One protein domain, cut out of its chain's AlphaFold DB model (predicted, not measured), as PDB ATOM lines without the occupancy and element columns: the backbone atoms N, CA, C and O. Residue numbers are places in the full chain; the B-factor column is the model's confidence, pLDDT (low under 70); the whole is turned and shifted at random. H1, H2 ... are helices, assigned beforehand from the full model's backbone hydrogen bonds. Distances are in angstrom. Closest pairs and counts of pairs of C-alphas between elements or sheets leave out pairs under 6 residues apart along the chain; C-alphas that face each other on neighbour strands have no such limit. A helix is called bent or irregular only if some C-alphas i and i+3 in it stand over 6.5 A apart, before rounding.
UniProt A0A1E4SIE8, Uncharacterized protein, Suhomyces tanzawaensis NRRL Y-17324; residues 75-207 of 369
ATOM      1  N   LEU A  75      89.443   3.625 141.378       59.47
ATOM      2  CA  LEU A  75      90.799   3.066 141.297       59.47
ATOM      3  C   LEU A  75      91.873   4.161 141.399       59.47
ATOM      4  O   LEU A  75      92.859   3.992 142.117       59.47
ATOM      5  N   VAL A  76      91.650   5.318 140.766       63.03
ATOM      6  CA  VAL A  76      92.562   6.474 140.848       63.03
ATOM      7  C   VAL A  76      92.646   7.025 142.277       63.03
ATOM      8  O   VAL A  76      93.736   7.346 142.754       63.03
ATOM      9  N   LEU A  77      91.524   7.109 142.998       61.88
ATOM     10  CA  LEU A  77      91.509   7.558 144.396       61.88
ATOM     11  C   LEU A  77      92.238   6.586 145.332       61.88
ATOM     12  O   LEU A  77      92.971   7.022 146.222       61.88
ATOM     13  N   GLU A  78      92.073   5.279 145.129       61.88
ATOM     14  CA  GLU A  78      92.739   4.259 145.940       61.88
ATOM     15  C   GLU A  78      94.257   4.233 145.682       61.88
ATOM     16  O   GLU A  78      95.042   4.231 146.634       61.88
ATOM     17  N   GLU A  79      94.692   4.353 144.423       60.78
ATOM     18  CA  GLU A  79      96.110   4.503 144.067       60.78
ATOM     19  C   GLU A  79      96.722   5.798 144.627       60.78
ATOM     20  O   GLU A  79      97.812   5.766 145.207       60.78
ATOM     21  N   MET A  80      96.016   6.933 144.541       55.62
ATOM     22  CA  MET A  80      96.467   8.196 145.139       55.62
ATOM     23  C   MET A  80      96.594   8.102 146.664       55.62
ATOM     24  O   MET A  80      97.551   8.632 147.237       55.62
ATOM     25  N   LEU A  81      95.674   7.410 147.344       58.03
ATOM     26  CA  LEU A  81      95.745   7.179 148.790       58.03
ATOM     27  C   LEU A  81      96.913   6.264 149.171       58.03
ATOM     28  O   LEU A  81      97.595   6.530 150.165       58.03
ATOM     29  N   VAL A  82      97.183   5.215 148.389       58.56
ATOM     30  CA  VAL A  82      98.332   4.319 148.597       58.56
ATOM     31  C   VAL A  82      99.651   5.069 148.401       58.56
ATOM     32  O   VAL A  82     100.519   4.993 149.272       58.56
ATOM     33  N   LEU A  83      99.784   5.858 147.331       56.69
ATOM     34  CA  LEU A  83     100.966   6.687 147.076       56.69
ATOM     35  C   LEU A  83     101.170   7.736 148.180       56.69
ATOM     36  O   LEU A  83     102.277   7.890 148.692       56.69
ATOM     37  N   THR A  84     100.099   8.393 148.634       60.38
ATOM     38  CA  THR A  84     100.163   9.368 149.737       60.38
ATOM     39  C   THR A  84     100.592   8.707 151.055       60.38
ATOM     40  O   THR A  84     101.391   9.270 151.810       60.38
ATOM     41  N   ARG A  85     100.121   7.485 151.340       61.53
ATOM     42  CA  ARG A  85     100.544   6.699 152.516       61.53
ATOM     43  C   ARG A  85     102.012   6.269 152.435       61.53
ATOM     44  O   ARG A  85     102.708   6.309 153.445       61.53
ATOM     45  N   GLN A  86     102.499   5.896 151.253       62.22
ATOM     46  CA  GLN A  86     103.905   5.534 151.053       62.22
ATOM     47  C   GLN A  86     104.832   6.743 151.245       62.22
ATOM     48  O   GLN A  86     105.761   6.665 152.049       62.22
ATOM     49  N   VAL A  87     104.525   7.883 150.616       64.62
ATOM     50  CA  VAL A  87     105.310   9.127 150.750       64.62
ATOM     51  C   VAL A  87     105.346   9.617 152.202       64.62
ATOM     52  O   VAL A  87     106.405   9.972 152.717       64.62
ATOM     53  N   THR A  88     104.214   9.578 152.911       72.50
ATOM     54  CA  THR A  88     104.170   9.974 154.331       72.50
ATOM     55  C   THR A  88     104.962   9.031 155.240       72.50
ATOM     56  O   THR A  88     105.584   9.503 156.192       72.50
ATOM     57  N   SER A  89     105.002   7.730 154.933       77.69
ATOM     58  CA  SER A  89     105.816   6.761 155.677       77.69
ATOM     59  C   SER A  89     107.324   6.945 155.460       77.69
ATOM     60  O   SER A  89     108.097   6.808 156.408       77.69
ATOM     61  N   GLU A  90     107.740   7.318 154.245       86.06
ATOM     62  CA  GLU A  90     109.138   7.629 153.930       86.06
ATOM     63  C   GLU A  90     109.590   8.899 154.663       86.06
ATOM     64  O   GLU A  90     110.600   8.874 155.365       86.06
ATOM     65  N   ILE A  91     108.786   9.970 154.599       88.56
ATOM     66  CA  ILE A  91     109.042  11.224 155.325       88.56
ATOM     67  C   ILE A  91     109.201  10.970 156.829       88.56
ATOM     68  O   ILE A  91     110.089  11.536 157.467       88.56
ATOM     69  N   GLU A  92     108.342  10.134 157.417       89.81
ATOM     70  CA  GLU A  92     108.418   9.807 158.843       89.81
ATOM     71  C   GLU A  92     109.714   9.068 159.197       89.81
ATOM     72  O   GLU A  92     110.348   9.386 160.210       89.81
ATOM     73  N   TRP A  93     110.127   8.105 158.370       90.75
ATOM     74  CA  TRP A  93     111.348   7.340 158.609       90.75
ATOM     75  C   TRP A  93     112.600   8.216 158.505       90.75
ATOM     76  O   TRP A  93     113.429   8.195 159.419       90.75
ATOM     77  N   ASP A  94     112.687   9.039 157.459       91.38
ATOM     78  CA  ASP A  94     113.782   9.990 157.253       91.38
ATOM     79  C   ASP A  94     113.879  10.981 158.416       91.38
ATOM     80  O   ASP A  94     114.937  11.138 159.031       91.38
ATOM     81  N   ALA A  95     112.754  11.597 158.786       93.06
ATOM     82  CA  ALA A  95     112.699  12.563 159.876       93.06
ATOM     83  C   ALA A  95     113.127  11.948 161.216       93.06
ATOM     84  O   ALA A  95     113.834  12.581 162.005       93.06
ATOM     85  N   LYS A  96     112.728  10.700 161.484       94.38
ATOM     86  CA  LYS A  96     113.147   9.966 162.682       94.38
ATOM     87  C   LYS A  96     114.647   9.676 162.671       94.38
ATOM     88  O   LYS A  96     115.313   9.902 163.684       94.38
ATOM     89  N   PHE A  97     115.169   9.157 161.560       93.25
ATOM     90  CA  PHE A  97     116.584   8.820 161.424       93.25
ATOM     91  C   PHE A  97     117.472  10.055 161.617       93.25
ATOM     92  O   PHE A  97     118.444  10.022 162.384       93.25
ATOM     93  N   ASP A  98     117.095  11.174 161.000       91.81
ATOM     94  CA  ASP A  98     117.811  12.434 161.145       91.81
ATOM     95  C   ASP A  98     117.707  12.985 162.567       91.81
ATOM     96  O   ASP A  98     118.721  13.402 163.133       91.81
ATOM     97  N   ALA A  99     116.534  12.927 163.202       92.88
ATOM     98  CA  ALA A  99     116.369  13.358 164.590       92.88
ATOM     99  C   ALA A  99     117.283  12.578 165.545       92.88
ATOM    100  O   ALA A  99     117.959  13.175 166.387       92.88
ATOM    101  N   GLU A 100     117.369  11.254 165.394       93.50
ATOM    102  CA  GLU A 100     118.276  10.424 166.191       93.50
ATOM    103  C   GLU A 100     119.749  10.764 165.934       93.50
ATOM    104  O   GLU A 100     120.546  10.839 166.877       93.50
ATOM    105  N   THR A 101     120.113  10.999 164.674       91.69
ATOM    106  CA  THR A 101     121.477  11.361 164.274       91.69
ATOM    107  C   THR A 101     121.885  12.708 164.870       91.69
ATOM    108  O   THR A 101     122.925  12.808 165.528       91.69
ATOM    109  N   ARG A 102     121.038  13.735 164.732       90.56
ATOM    110  CA  ARG A 102     121.277  15.079 165.283       90.56
ATOM    111  C   ARG A 102     121.272  15.076 166.809       90.56
ATOM    112  O   ARG A 102     122.115  15.735 167.417       90.56
ATOM    113  N   TYR A 103     120.399  14.288 167.437       92.75
ATOM    114  CA  TYR A 103     120.416  14.090 168.885       92.75
ATOM    115  C   TYR A 103     121.770  13.549 169.361       92.75
ATOM    116  O   TYR A 103     122.378  14.121 170.266       92.75
ATOM    117  N   ARG A 104     122.269  12.473 168.737       90.38
ATOM    118  CA  ARG A 104     123.556  11.860 169.104       90.38
ATOM    119  C   ARG A 104     124.729  12.810 168.879       90.38
ATOM    120  O   ARG A 104     125.623  12.837 169.719       90.38
ATOM    121  N   ALA A 105     124.707  13.563 167.781       86.62
ATOM    122  CA  ALA A 105     125.778  14.479 167.411       86.62
ATOM    123  C   ALA A 105     125.856  15.708 168.329       86.62
ATOM    124  O   ALA A 105     126.951  16.085 168.733       86.62
ATOM    125  N   TYR A 106     124.716  16.320 168.672       86.62
ATOM    126  CA  TYR A 106     124.721  17.644 169.307       86.62
ATOM    127  C   TYR A 106     124.037  17.712 170.676       86.62
ATOM    128  O   TYR A 106     124.457  18.493 171.525       86.62
ATOM    129  N   PHE A 107     122.997  16.913 170.928       89.88
ATOM    130  CA  PHE A 107     122.169  17.060 172.136       89.88
ATOM    131  C   PHE A 107     122.536  16.087 173.259       89.88
ATOM    132  O   PHE A 107     122.358  16.414 174.428       89.88
ATOM    133  N   LYS A 108     123.072  14.906 172.936       90.00
ATOM    134  CA  LYS A 108     123.327  13.812 173.891       90.00
ATOM    135  C   LYS A 108     124.163  14.222 175.111       90.00
ATOM    136  O   LYS A 108     123.980  13.662 176.188       90.00
ATOM    137  N   HIS A 109     125.085  15.164 174.936       86.31
ATOM    138  CA  HIS A 109     126.027  15.604 175.968       86.31
ATOM    139  C   HIS A 109     125.653  16.950 176.604       86.31
ATOM    140  O   HIS A 109     126.431  17.504 177.385       86.31
ATOM    141  N   LEU A 110     124.475  17.490 176.283       89.62
ATOM    142  CA  LEU A 110     123.998  18.720 176.898       89.62
ATOM    143  C   LEU A 110     123.631  18.495 178.373       89.62
ATOM    144  O   LEU A 110     123.197  17.408 178.750       89.62
ATOM    145  N   PRO A 111     123.782  19.518 179.229       90.12
ATOM    146  CA  PRO A 111     123.172  19.496 180.551       90.12
ATOM    147  C   PRO A 111     121.638  19.595 180.441       90.12
ATOM    148  O   PRO A 111     121.137  20.141 179.448       90.12
ATOM    149  N   PRO A 112     120.888  19.140 181.464       92.06
ATOM    150  CA  PRO A 112     119.451  19.375 181.541       92.06
ATOM    151  C   PRO A 112     119.122  20.854 181.360       92.06
ATOM    152  O   PRO A 112     119.797  21.714 181.924       92.06
ATOM    153  N   PHE A 113     118.112  21.142 180.547       90.81
ATOM    154  CA  PHE A 113     117.691  22.492 180.233       90.81
ATOM    155  C   PHE A 113     117.082  23.158 181.465       90.81
ATOM    156  O   PHE A 113     116.064  22.710 181.993       90.81
ATOM    157  N   ASP A 114     117.701  24.257 181.873       88.88
ATOM    158  CA  ASP A 114     117.226  25.167 182.902       88.88
ATOM    159  C   ASP A 114     117.209  26.568 182.294       88.88
ATOM    160  O   ASP A 114     118.247  27.104 181.903       88.88
ATOM    161  N   GLU A 115     116.022  27.161 182.188       88.12
ATOM    162  CA  GLU A 115     115.873  28.495 181.621       88.12
ATOM    163  C   GLU A 115     116.530  29.576 182.494       88.12
ATOM    164  O   GLU A 115     116.871  30.645 181.985       88.12
ATOM    165  N   TYR A 116     116.720  29.343 183.795       88.50
ATOM    166  CA  TYR A 116     117.301  30.309 184.730       88.50
ATOM    167  C   TYR A 116     118.834  30.294 184.722       88.50
ATOM    168  O   TYR A 116     119.445  31.327 185.013       88.50
ATOM    169  N   ASP A 117     119.461  29.188 184.317       87.75
ATOM    170  CA  ASP A 117     120.914  29.088 184.181       87.75
ATOM    171  C   ASP A 117     121.381  29.544 182.785       87.75
ATOM    172  O   ASP A 117     121.332  28.812 181.797       87.75
ATOM    173  N   LEU A 118     121.918  30.766 182.702       85.69
ATOM    174  CA  LEU A 118     122.430  31.341 181.451       85.69
ATOM    175  C   LEU A 118     123.569  30.530 180.813       85.69
ATOM    176  O   LEU A 118     123.731  30.585 179.593       85.69
ATOM    177  N   LYS A 119     124.351  29.773 181.597       84.88
ATOM    178  CA  LYS A 119     125.398  28.892 181.061       84.88
ATOM    179  C   LYS A 119     124.770  27.723 180.314       84.88
ATOM    180  O   LYS A 119     125.218  27.391 179.216       84.88
ATOM    181  N   VAL A 120     123.741  27.118 180.903       88.50
ATOM    182  CA  VAL A 120     122.965  26.041 180.281       88.50
ATOM    183  C   VAL A 120     122.271  26.567 179.032       88.50
ATOM    184  O   VAL A 120     122.502  26.029 177.951       88.50
ATOM    185  N   VAL A 121     121.520  27.668 179.135       88.75
ATOM    186  CA  VAL A 121     120.839  28.282 177.984       88.75
ATOM    187  C   VAL A 121     121.828  28.616 176.859       88.75
ATOM    188  O   VAL A 121     121.522  28.385 175.692       88.75
ATOM    189  N   GLY A 122     123.034  29.094 177.189       84.75
ATOM    190  CA  GLY A 122     124.099  29.356 176.218       84.75
ATOM    191  C   GLY A 122     124.542  28.113 175.436       84.75
ATOM    192  O   GLY A 122     124.634  28.173 174.213       84.75
ATOM    193  N   LYS A 123     124.744  26.970 176.108       86.25
ATOM    194  CA  LYS A 123     125.097  25.700 175.440       86.25
ATOM    195  C   LYS A 123     123.990  25.204 174.509       86.25
ATOM    196  O   LYS A 123     124.258  24.754 173.399       86.25
ATOM    197  N   TRP A 124     122.740  25.316 174.951       90.25
ATOM    198  CA  TRP A 124     121.582  24.957 174.133       90.25
ATOM    199  C   TRP A 124     121.422  25.884 172.923       90.25
ATOM    200  O   TRP A 124     121.115  25.410 171.830       90.25
ATOM    201  N   LYS A 125     121.692  27.185 173.087       88.94
ATOM    202  CA  LYS A 125     121.740  28.151 171.983       88.94
ATOM    203  C   LYS A 125     122.785  27.767 170.939       88.94
ATOM    204  O   LYS A 125     122.447  27.741 169.764       88.94
ATOM    205  N   TYR A 126     124.001  27.431 171.362       84.19
ATOM    206  CA  TYR A 126     125.071  27.022 170.450       84.19
ATOM    207  C   TYR A 126     124.674  25.804 169.600       84.19
ATOM    208  O   TYR A 126     124.807  25.815 168.379       84.19
ATOM    209  N   VAL A 127     124.094  24.775 170.228       86.62
ATOM    210  CA  VAL A 127     123.602  23.588 169.511       86.62
ATOM    211  C   VAL A 127     122.482  23.933 168.525       86.62
ATOM    212  O   VAL A 127     122.478  23.435 167.400       86.62
ATOM    213  N   LEU A 128     121.552  24.804 168.919       88.31
ATOM    214  CA  LEU A 128     120.464  25.246 168.051       88.31
ATOM    215  C   LEU A 128     120.979  26.055 166.845       88.31
ATOM    216  O   LEU A 128     120.515  25.856 165.727       88.31
ATOM    217  N   GLU A 129     121.965  26.929 167.053       83.25
ATOM    218  CA  GLU A 129     122.611  27.695 165.979       83.25
ATOM    219  C   GLU A 129     123.383  26.787 165.013       83.25
ATOM    220  O   GLU A 129     123.277  26.973 163.801       83.25
ATOM    221  N   ASN A 130     124.069  25.756 165.518       81.12
ATOM    222  CA  ASN A 130     124.700  24.741 164.673       81.12
ATOM    223  C   ASN A 130     123.672  23.995 163.820       81.12
ATOM    224  O   ASN A 130     123.904  23.786 162.633       81.12
ATOM    225  N   LEU A 131     122.515  23.637 164.383       82.81
ATOM    226  CA  LEU A 131     121.439  23.000 163.621       82.81
ATOM    227  C   LEU A 131     120.957  23.893 162.463       82.81
ATOM    228  O   LEU A 131     120.732  23.394 161.365       82.81
ATOM    229  N   PHE A 132     120.874  25.211 162.679       82.62
ATOM    230  CA  PHE A 132     120.473  26.180 161.647       82.62
ATOM    231  C   PHE A 132     121.531  26.428 160.579       82.62
ATOM    232  O   PHE A 132     121.187  26.861 159.483       82.62
ATOM    233  N   LEU A 133     122.807  26.215 160.899       71.44
ATOM    234  CA  LEU A 133     123.904  26.420 159.957       71.44
ATOM    235  C   LEU A 133     123.923  25.343 158.864       71.44
ATOM    236  O   LEU A 133     124.307  25.630 157.735       71.44
ATOM    237  N   TYR A 134     123.506  24.119 159.193       68.06
ATOM    238  CA  TYR A 134     123.507  23.001 158.246       68.06
ATOM    239  C   TYR A 134     122.243  22.911 157.388       68.06
ATOM    240  O   TYR A 134     122.285  22.256 156.351       68.06
ATOM    241  N   ASP A 135     121.140  23.534 157.805       73.44
ATOM    242  CA  ASP A 135     119.881  23.525 157.061       73.44
ATOM    243  C   ASP A 135     119.050  24.773 157.434       73.44
ATOM    244  O   ASP A 135     118.483  24.897 158.528       73.44
ATOM    245  N   GLU A 136     119.019  25.743 156.512       74.75
ATOM    246  CA  GLU A 136     118.291  27.007 156.682       74.75
ATOM    247  C   GLU A 136     116.766  26.810 156.763       74.75
ATOM    248  O   GLU A 136     116.065  27.667 157.321       74.75
ATOM    249  N   GLY A 137     116.248  25.673 156.279       82.88
ATOM    250  CA  GLY A 137     114.840  25.296 156.351       82.88
ATOM    251  C   GLY A 137     114.346  25.192 157.793       82.88
ATOM    252  O   GLY A 137     113.291  25.748 158.116       82.88
ATOM    253  N   TYR A 138     115.154  24.625 158.704       85.44
ATOM    254  CA  TYR A 138     114.842  24.612 160.144       85.44
ATOM    255  C   TYR A 138     114.625  26.019 160.691       85.44
ATOM    256  O   TYR A 138     113.658  26.285 161.409       85.44
ATOM    257  N   LYS A 139     115.528  26.942 160.349       86.19
ATOM    258  CA  LYS A 139     115.482  28.322 160.839       86.19
ATOM    259  C   LYS A 139     114.223  29.037 160.358       86.19
ATOM    260  O   LYS A 139     113.649  29.816 161.122       86.19
ATOM    261  N   TRP A 140     113.805  28.800 159.114       86.62
ATOM    262  CA  TRP A 140     112.574  29.371 158.572       86.62
ATOM    263  C   TRP A 140     111.340  28.797 159.278       86.62
ATOM    264  O   TRP A 140     110.535  29.560 159.818       86.62
ATOM    265  N   LEU A 141     111.232  27.467 159.359       86.81
ATOM    266  CA  LEU A 141     110.067  26.790 159.937       86.81
ATOM    267  C   LEU A 141     109.899  27.083 161.425       86.81
ATOM    268  O   LEU A 141     108.788  27.337 161.870       86.81
ATOM    269  N   ILE A 142     110.986  27.180 162.189       88.25
ATOM    270  CA  ILE A 142     110.931  27.564 163.607       88.25
ATOM    271  C   ILE A 142     110.403  28.990 163.798       88.25
ATOM    272  O   ILE A 142     109.657  29.247 164.747       88.25
ATOM    273  N   LYS A 143     110.784  29.929 162.920       84.81
ATOM    274  CA  LYS A 143     110.354  31.335 163.000       84.81
ATOM    275  C   LYS A 143     108.894  31.532 162.587       84.81
ATOM    276  O   LYS A 143     108.213  32.368 163.186       84.81
ATOM    277  N   ASN A 144     108.427  30.750 161.615       83.44
ATOM    278  CA  ASN A 144     107.094  30.867 161.014       83.44
ATOM    279  C   ASN A 144     106.129  29.745 161.425       83.44
ATOM    280  O   ASN A 144     105.041  29.622 160.862       83.44
ATOM    281  N   TYR A 145     106.500  28.953 162.433       80.75
ATOM    282  CA  TYR A 145     105.762  27.767 162.851       80.75
ATOM    283  C   TYR A 145     104.279  28.061 163.120       80.75
ATOM    284  O   TYR A 145     103.943  28.867 163.996       80.75
ATOM    285  N   GLY A 146     103.395  27.396 162.369       72.44
ATOM    286  CA  GLY A 146     101.939  27.499 162.499       72.44
ATOM    287  C   GLY A 146     101.335  28.860 162.132       72.44
ATOM    288  O   GLY A 146     100.158  29.081 162.414       72.44
ATOM    289  N   LYS A 147     102.116  29.783 161.554       73.44
ATOM    290  CA  LYS A 147     101.657  31.127 161.163       73.44
ATOM    291  C   LYS A 147     101.463  31.278 159.663       73.44
ATOM    292  O   LYS A 147     100.561  31.993 159.243       73.44
ATOM    293  N   GLU A 148     102.314  30.631 158.877       72.75
ATOM    294  CA  GLU A 148     102.334  30.751 157.423       72.75
ATOM    295  C   GLU A 148     102.485  29.366 156.807       72.75
ATOM    296  O   GLU A 148     103.260  28.545 157.302       72.75
ATOM    297  N   THR A 149     101.768  29.119 155.712       74.00
ATOM    298  CA  THR A 149     102.013  27.933 154.894       74.00
ATOM    299  C   THR A 149     103.435  28.027 154.334       74.00
ATOM    300  O   THR A 149     103.775  29.062 153.749       74.00
ATOM    301  N   PRO A 150     104.274  26.988 154.484       77.62
ATOM    302  CA  PRO A 150     105.630  27.013 153.960       77.62
ATOM    303  C   PRO A 150     105.629  27.299 152.461       77.62
ATOM    304  O   PRO A 150     104.903  26.659 151.694       77.62
ATOM    305  N   SER A 151     106.457  28.256 152.034       77.06
ATOM    306  CA  SER A 151     106.652  28.505 150.606       77.06
ATOM    307  C   SER A 151     107.166  27.222 149.931       77.06
ATOM    308  O   SER A 151     107.996  26.527 150.523       77.06
ATOM    309  N   PRO A 152     106.753  26.911 148.688       75.69
ATOM    310  CA  PRO A 152     107.249  25.743 147.949       75.69
ATOM    311  C   PRO A 152     108.774  25.715 147.777       75.69
ATOM    312  O   PRO A 152     109.347  24.668 147.499       75.69
ATOM    313  N   ASN A 153     109.433  26.864 147.943       80.12
ATOM    314  CA  ASN A 153     110.882  26.998 147.841       80.12
ATOM    315  C   ASN A 153     111.614  26.689 149.156       80.12
ATOM    316  O   ASN A 153     112.840  26.643 149.157       80.12
ATOM    317  N   ILE A 154     110.893  26.519 150.270       80.38
ATOM    318  CA  ILE A 154     111.495  26.084 151.531       80.38
ATOM    319  C   ILE A 154     111.758  24.590 151.425       80.38
ATOM    320  O   ILE A 154     110.826  23.798 151.276       80.38
ATOM    321  N   GLU A 155     113.037  24.238 151.490       83.44
ATOM    322  CA  GLU A 155     113.525  22.870 151.424       83.44
ATOM    323  C   GLU A 155     114.047  22.428 152.793       83.44
ATOM    324  O   GLU A 155     114.650  23.216 153.520       83.44
ATOM    325  N   MET A 156     113.791  21.169 153.135       81.94
ATOM    326  CA  MET A 156     114.318  20.503 154.321       81.94
ATOM    327  C   MET A 156     114.770  19.103 153.958       81.94
ATOM    328  O   MET A 156     113.956  18.296 153.499       81.94
ATOM    329  N   ALA A 157     116.056  18.825 154.171       80.38
ATOM    330  CA  ALA A 157     116.763  17.681 153.595       80.38
ATOM    331  C   ALA A 157     116.618  17.598 152.057       80.38
ATOM    332  O   ALA A 157     117.540  17.961 151.337       80.38
ATOM    333  N   ARG A 158     115.464  17.134 151.568       85.50
ATOM    334  CA  ARG A 158     115.076  17.023 150.148       85.50
ATOM    335  C   ARG A 158     113.594  17.332 149.883       85.50
ATOM    336  O   ARG A 158     113.151  17.318 148.737       85.50
ATOM    337  N   TYR A 159     112.810  17.565 150.937       89.06
ATOM    338  CA  TYR A 159     111.368  17.799 150.871       89.06
ATOM    339  C   TYR A 159     111.070  19.286 150.734       89.06
ATOM    340  O   TYR A 159     111.824  20.113 151.242       89.06
ATOM    341  N   LYS A 160     109.958  19.632 150.076       88.38
ATOM    342  CA  LYS A 160     109.580  21.021 149.774       88.38
ATOM    343  C   LYS A 160     108.153  21.339 150.197       88.38
ATOM    344  O   LYS A 160     107.294  20.459 150.228       88.38
ATOM    345  N   GLY A 161     107.890  22.610 150.502       85.44
ATOM    346  CA  GLY A 161     106.546  23.094 150.826       85.44
ATOM    347  C   GLY A 161     105.910  22.328 151.992       85.44
ATOM    348  O   GLY A 161     106.472  22.268 153.085       85.44
ATOM    349  N   ARG A 162     104.734  21.729 151.765       85.50
ATOM    350  CA  ARG A 162     103.982  21.010 152.807       85.50
ATOM    351  C   ARG A 162     104.710  19.764 153.319       85.50
ATOM    352  O   ARG A 162     104.661  19.489 154.514       85.50
ATOM    353  N   ASP A 163     105.421  19.048 152.455       87.88
ATOM    354  CA  ASP A 163     106.157  17.845 152.860       87.88
ATOM    355  C   ASP A 163     107.349  18.196 153.756       87.88
ATOM    356  O   ASP A 163     107.636  17.470 154.707       87.88
ATOM    357  N   ALA A 164     107.985  19.354 153.530       88.50
ATOM    358  CA  ALA A 164     109.023  19.885 154.414       88.50
ATOM    359  C   ALA A 164     108.478  20.190 155.821       88.50
ATOM    360  O   ALA A 164     109.134  19.910 156.821       88.50
ATOM    361  N   GLU A 165     107.259  20.724 155.921       88.25
ATOM    362  CA  GLU A 165     106.599  20.965 157.210       88.25
ATOM    363  C   GLU A 165     106.208  19.666 157.922       88.25
ATOM    364  O   GLU A 165     106.369  19.563 159.144       88.25
ATOM    365  N   ILE A 166     105.725  18.664 157.179       88.62
ATOM    366  CA  ILE A 166     105.448  17.332 157.730       88.62
ATOM    367  C   ILE A 166     106.748  16.724 158.256       88.62
ATOM    368  O   ILE A 166     106.794  16.312 159.416       88.62
ATOM    369  N   TYR A 167     107.807  16.731 157.443       92.19
ATOM    370  CA  TYR A 167     109.139  16.279 157.833       92.19
ATOM    371  C   TYR A 167     109.608  16.987 159.112       92.19
ATOM    372  O   TYR A 167     109.937  16.322 160.092       92.19
ATOM    373  N   PHE A 168     109.555  18.323 159.156       91.62
ATOM    374  CA  PHE A 168     109.953  19.113 160.325       91.62
ATOM    375  C   PHE A 168     109.172  18.726 161.576       91.62
ATOM    376  O   PHE A 168     109.754  18.523 162.636       91.62
ATOM    377  N   SER A 169     107.852  18.600 161.453       90.56
ATOM    378  CA  SER A 169     106.982  18.264 162.580       90.56
ATOM    379  C   SER A 169     107.297  16.872 163.135       90.56
ATOM    380  O   SER A 169     107.314  16.677 164.351       90.56
ATOM    381  N   ARG A 170     107.592  15.902 162.258       92.94
ATOM    382  CA  ARG A 170     108.019  14.552 162.655       92.94
ATOM    383  C   ARG A 170     109.408  14.564 163.282       92.94
ATOM    384  O   ARG A 170     109.601  13.958 164.336       92.94
ATOM    385  N   PHE A 171     110.346  15.284 162.677       93.94
ATOM    386  CA  PHE A 171     111.707  15.440 163.181       93.94
ATOM    387  C   PHE A 171     111.692  16.028 164.594       93.94
ATOM    388  O   PHE A 171     112.279  15.461 165.515       93.94
ATOM    389  N   ASP A 172     110.969  17.132 164.782       93.00
ATOM    390  CA  ASP A 172     110.870  17.848 166.049       93.00
ATOM    391  C   ASP A 172     110.245  16.969 167.140       93.00
ATOM    392  O   ASP A 172     110.789  16.873 168.238       93.00
ATOM    393  N   PHE A 173     109.185  16.224 166.809       91.94
ATOM    394  CA  PHE A 173     108.583  15.238 167.709       91.94
ATOM    395  C   PHE A 173     109.565  14.129 168.124       91.94
ATOM    396  O   PHE A 173     109.661  13.776 169.304       91.94
ATOM    397  N   HIS A 174     110.311  13.554 167.177       93.81
ATOM    398  CA  HIS A 174     111.274  12.494 167.481       93.81
ATOM    399  C   HIS A 174     112.463  13.008 168.298       93.81
ATOM    400  O   HIS A 174     112.874  12.348 169.261       93.81
ATOM    401  N   LEU A 175     112.967  14.199 167.978       93.75
ATOM    402  CA  LEU A 175     114.023  14.858 168.737       93.75
ATOM    403  C   LEU A 175     113.559  15.153 170.167       93.75
ATOM    404  O   LEU A 175     114.262  14.829 171.126       93.75
ATOM    405  N   GLU A 176     112.349  15.696 170.316       92.50
ATOM    406  CA  GLU A 176     111.718  15.981 171.601       92.50
ATOM    407  C   GLU A 176     111.605  14.719 172.468       92.50
ATOM    408  O   GLU A 176     111.941  14.730 173.661       92.50
ATOM    409  N   ARG A 177     111.171  13.599 171.876       91.12
ATOM    410  CA  ARG A 177     111.112  12.306 172.568       91.12
ATOM    411  C   ARG A 177     112.489  11.843 173.025       91.12
ATOM    412  O   ARG A 177     112.608  11.394 174.166       91.12
ATOM    413  N   ALA A 178     113.512  11.972 172.181       91.62
ATOM    414  CA  ALA A 178     114.873  11.568 172.519       91.62
ATOM    415  C   ALA A 178     115.419  12.362 173.718       91.62
ATOM    416  O   ALA A 178     115.862  11.760 174.696       91.62
ATOM    417  N   VAL A 179     115.312  13.698 173.702       92.69
ATOM    418  CA  VAL A 179     115.798  14.551 174.807       92.69
ATOM    419  C   VAL A 179     114.977  14.384 176.090       92.69
ATOM    420  O   VAL A 179     115.516  14.459 177.194       92.69
ATOM    421  N   THR A 180     113.675  14.110 175.974       89.56
ATOM    422  CA  THR A 180     112.805  13.886 177.139       89.56
ATOM    423  C   THR A 180     113.090  12.533 177.797       89.56
ATOM    424  O   THR A 180     113.117  12.447 179.024       89.56
ATOM    425  N   ALA A 181     113.371  11.485 177.011       87.56
ATOM    426  CA  ALA A 181     113.663  10.144 177.526       87.56
ATOM    427  C   ALA A 181     114.881  10.118 178.465       87.56
ATOM    428  O   ALA A 181     114.881   9.406 179.467       87.56
ATOM    429  N   VAL A 182     115.891  10.944 178.181       89.12
ATOM    430  CA  VAL A 182     117.095  11.098 179.018       89.12
ATOM    431  C   VAL A 182     116.993  12.238 180.038       89.12
ATOM    432  O   VAL A 182     117.983  12.584 180.676       89.12
ATOM    433  N   ARG A 183     115.797  12.815 180.224       87.06
ATOM    434  CA  ARG A 183     115.520  13.909 181.173       87.06
ATOM    435  C   ARG A 183     116.360  15.168 180.942       87.06
ATOM    436  O   ARG A 183     116.569  15.944 181.871       87.06
ATOM    437  N   LEU A 184     116.800  15.404 179.705       88.19
ATOM    438  CA  LEU A 184     117.424  16.675 179.346       88.19
ATOM    439  C   LEU A 184     116.413  17.814 179.352       88.19
ATOM    440  O   LEU A 184     116.791  18.960 179.541       88.19
ATOM    441  N   ILE A 185     115.128  17.516 179.172       84.38
ATOM    442  CA  ILE A 185     114.059  18.500 179.307       84.38
ATOM    443  C   ILE A 185     112.954  17.884 180.141       84.38
ATOM    444  O   ILE A 185     112.431  16.818 179.807       84.38
ATOM    445  N   VAL A 186     112.574  18.576 181.210       75.62
ATOM    446  CA  VAL A 186     111.422  18.195 182.025       75.62
ATOM    447  C   VAL A 186     110.162  18.762 181.361       75.62
ATOM    448  O   VAL A 186     110.114  19.959 181.071       75.62
ATOM    449  N   PRO A 187     109.147  17.937 181.059       66.62
ATOM    450  CA  PRO A 187     107.871  18.439 180.566       66.62
ATOM    451  C   PRO A 187     107.220  19.340 181.623       66.62
ATOM    452  O   PRO A 187     106.885  18.870 182.707       66.62
ATOM    453  N   ASP A 188     107.023  20.618 181.304       67.50
ATOM    454  CA  ASP A 188     106.341  21.589 182.166       67.50
ATOM    455  C   ASP A 188     105.091  22.167 181.470       67.50
ATOM    456  O   ASP A 188     104.939  22.106 180.246       67.50
ATOM    457  N   TYR A 189     104.168  22.730 182.250       54.31
ATOM    458  CA  TYR A 189     102.921  23.345 181.789       54.31
ATOM    459  C   TYR A 189     103.142  24.480 180.782       54.31
ATOM    460  O   TYR A 189     102.311  24.685 179.894       54.31
ATOM    461  N   THR A 190     104.257  25.202 180.886       59.69
ATOM    462  CA  THR A 190     104.642  26.263 179.943       59.69
ATOM    463  C   THR A 190     104.993  25.712 178.556       59.69
ATOM    464  O   THR A 190     104.605  26.306 177.548       59.69
ATOM    465  N   ARG A 191     105.641  24.540 178.493       65.12
ATOM    466  CA  ARG A 191     105.993  23.827 177.251       65.12
ATOM    467  C   ARG A 191     104.772  23.246 176.544       65.12
ATOM    468  O   ARG A 191     104.699  23.334 175.328       65.12
ATOM    469  N   LYS A 192     103.774  22.741 177.282       65.00
ATOM    470  CA  LYS A 192     102.549  22.133 176.706       65.00
ATOM    471  C   LYS A 192     101.761  23.050 175.760       65.00
ATOM    472  O   LYS A 192     100.931  22.567 174.999       65.00
ATOM    473  N   ARG A 193     101.983  24.369 175.818       65.88
ATOM    474  CA  ARG A 193     101.337  25.348 174.927       65.88
ATOM    475  C   ARG A 193     101.959  25.409 173.531       65.88
ATOM    476  O   ARG A 193     101.350  25.981 172.633       65.88
ATOM    477  N   PHE A 194     103.153  24.857 173.349       70.00
ATOM    478  CA  PHE A 194     103.855  24.849 172.075       70.00
ATOM    479  C   PHE A 194     103.706  23.479 171.424       70.00
ATOM    480  O   PHE A 194     103.958  22.461 172.058       70.00
ATOM    481  N   ARG A 195     103.296  23.462 170.151       75.88
ATOM    482  CA  ARG A 195     103.244  22.223 169.360       75.88
ATOM    483  C   ARG A 195     104.617  21.804 168.830       75.88
ATOM    484  O   ARG A 195     104.763  20.655 168.444       75.88
ATOM    485  N   SER A 196     105.592  22.722 168.836       87.81
ATOM    486  CA  SER A 196     106.975  22.437 168.462       87.81
ATOM    487  C   SER A 196     107.953  22.705 169.605       87.81
ATOM    488  O   SER A 196     107.974  23.797 170.192       87.81
ATOM    489  N   PHE A 197     108.791  21.707 169.881       89.81
ATOM    490  CA  PHE A 197     109.865  21.739 170.861       89.81
ATOM    491  C   PHE A 197     110.950  22.751 170.469       89.81
ATOM    492  O   PHE A 197     111.286  23.626 171.274       89.81
ATOM    493  N   LEU A 198     111.465  22.685 169.241       91.25
ATOM    494  CA  LEU A 198     112.491  23.611 168.760       91.25
ATOM    495  C   LEU A 198     111.986  25.058 168.706       91.25
ATOM    496  O   LEU A 198     112.737  25.980 169.041       91.25
ATOM    497  N   THR A 199     110.712  25.281 168.367       89.88
ATOM    498  CA  THR A 199     110.104  26.621 168.430       89.88
ATOM    499  C   THR A 199     110.042  27.154 169.856       89.88
ATOM    500  O   THR A 199     110.428  28.302 170.094       89.88
ATOM    501  N   TRP A 200     109.599  26.341 170.819       89.94
ATOM    502  CA  TRP A 200     109.610  26.724 172.232       89.94
ATOM    503  C   TRP A 200     111.025  27.068 172.707       89.94
ATOM    504  O   TRP A 200     111.239  28.145 173.271       89.94
ATOM    505  N   LEU A 201     111.994  26.194 172.424       90.56
ATOM    506  CA  LEU A 201     113.389  26.373 172.815       90.56
ATOM    507  C   LEU A 201     113.957  27.682 172.251       90.56
ATOM    508  O   LEU A 201     114.516  28.493 172.994       90.56
ATOM    509  N   ASN A 202     113.751  27.928 170.953       90.88
ATOM    510  CA  ASN A 202     114.180  29.156 170.294       90.88
ATOM    511  C   ASN A 202     113.565  30.401 170.954       90.88
ATOM    512  O   ASN A 202     114.268  31.379 171.194       90.88
ATOM    513  N   LEU A 203     112.276  30.374 171.305       88.88
ATOM    514  CA  LEU A 203     111.614  31.503 171.964       88.88
ATOM    515  C   LEU A 203     112.159  31.776 173.370       88.88
ATOM    516  O   LEU A 203     112.352  32.940 173.732       88.88
ATOM    517  N   VAL A 204     112.416  30.733 174.165       89.06
ATOM    518  CA  VAL A 204     113.021  30.884 175.501       89.06
ATOM    519  C   VAL A 204     114.414  31.506 175.385       89.06
ATOM    520  O   VAL A 204     114.723  32.463 176.099       89.06
ATOM    521  N   ILE A 205     115.227  31.021 174.442       90.75
ATOM    522  CA  ILE A 205     116.567  31.555 174.169       90.75
ATOM    523  C   ILE A 205     116.490  33.013 173.700       90.75
ATOM    524  O   ILE A 205     117.209  33.863 174.227       90.75
ATOM    525  N   GLN A 206     115.596  33.340 172.761       89.19
ATOM    526  CA  GLN A 206     115.438  34.699 172.232       89.19
ATOM    527  C   GLN A 206     115.040  35.705 173.315       89.19
ATOM    528  O   GLN A 206     115.619  36.788 173.383       89.19
ATOM    529  N   LYS A 207     114.128  35.338 174.225       88.38
ATOM    530  CA  LYS A 207     113.753  36.187 175.372       88.38
ATOM    531  C   LYS A 207     114.929  36.498 176.303       88.38
ATOM    532  O   LYS A 207     114.874  37.474 177.049       88.38
TER     533      LYS A 207
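What this domain is: This is residues 75 to 207 of the 369 residues of an uncharacterized protein of Suhomyces tanzawaensis NRRL Y-17324 (UniProt A0A1E4SIE8). One long helix, H1, crosses a second helix, H4, and its first residues, 75 to 86, stick out as a free arm from a compact body of crossed helices. In that body H4 is in the middle, with H1 on one side of it and the shorter H3 and H5 on the other, while H2 packs on H5. The printed part has 133 residues with five named helices, in the order H1, H2, H3, H4, H5, and no named strand: its class is all helix. The whole is compact, with a radius of gyration of the C-alphas of 15.9 A, and it spans 58 by 29 by 27 A, the arm adding much of the length.

Where its parts are: H1 takes residues 75 to 107, from C-alpha 75 at (90.799, 3.066, 141.297) to C-alpha 107 at (122.169, 17.060, 172.136), 46.2 A. It is neither bent nor irregular, but only just: C-alphas 104 and 107 are 6.2 A apart. H2 is residues 118 to 134, 24.7 A long, and H3 is residues 136 to 144. H4 is residues 162 to 181, 28.7 A long. H5, residues 197 to 207, ends with C-alpha 207 at (113.753, 36.187, 175.372).

How they stand to each other: H1 touches H4 at a steep tilt of 43 degrees, the same way; their closest C-alphas, of Ala 95 and Phe 171, are 4.5 A apart. H1 and H2 are close but not clearly touching, with the C-alphas of Tyr 106 and Val 127 closest at 6.1 A. H2 and H3 touch only at the corner by their link, and only just, with 3 pairs of C-alphas within 8 A; the closest, of Phe 132 and Lys 139, are 5.5 A apart. With residues 121 to 128 alone, H2 touches H5 at a steep tilt of 58 degrees, opposite ways; the C-alphas of Lys 125 and Ile 205 are closest, at 6.6 A. H3 touches H5, about perpendicular at 74 degrees, with the C-alphas of Ile 142 and Thr 199 closest at 5.0 A. With residues 172 to 176 alone, H4 touches H5, about perpendicular at 81 degrees; the closest C-alphas, of Glu 176 and Phe 197, are 6.1 A apart. H3 and H4 only just touch, with 3 pairs of C-alphas within 8 A, the closest being Leu 141 and Glu 165 at 7.3 A. H1 is apart from H3 and H5, and H2 from H4. In each of the five helices every O i to N i+4 pair is within hydrogen-bond range.

The domain as a whole: The C-alphas of Leu 75 and Lys 119, the two farthest apart, are 58.7 A from each other. Without residues 75 to 86 the body spans 39 by 27 by 26 A. The printed part has no cut. The links H3 to H4 and H4 to H5 are long, and in the first, residues 155 to 156 pair antiparallel with residues 159 to 160. The mean pLDDT of the printed part is 82.6; residues 75 to 87, 134 and 187 to 193 are under 70.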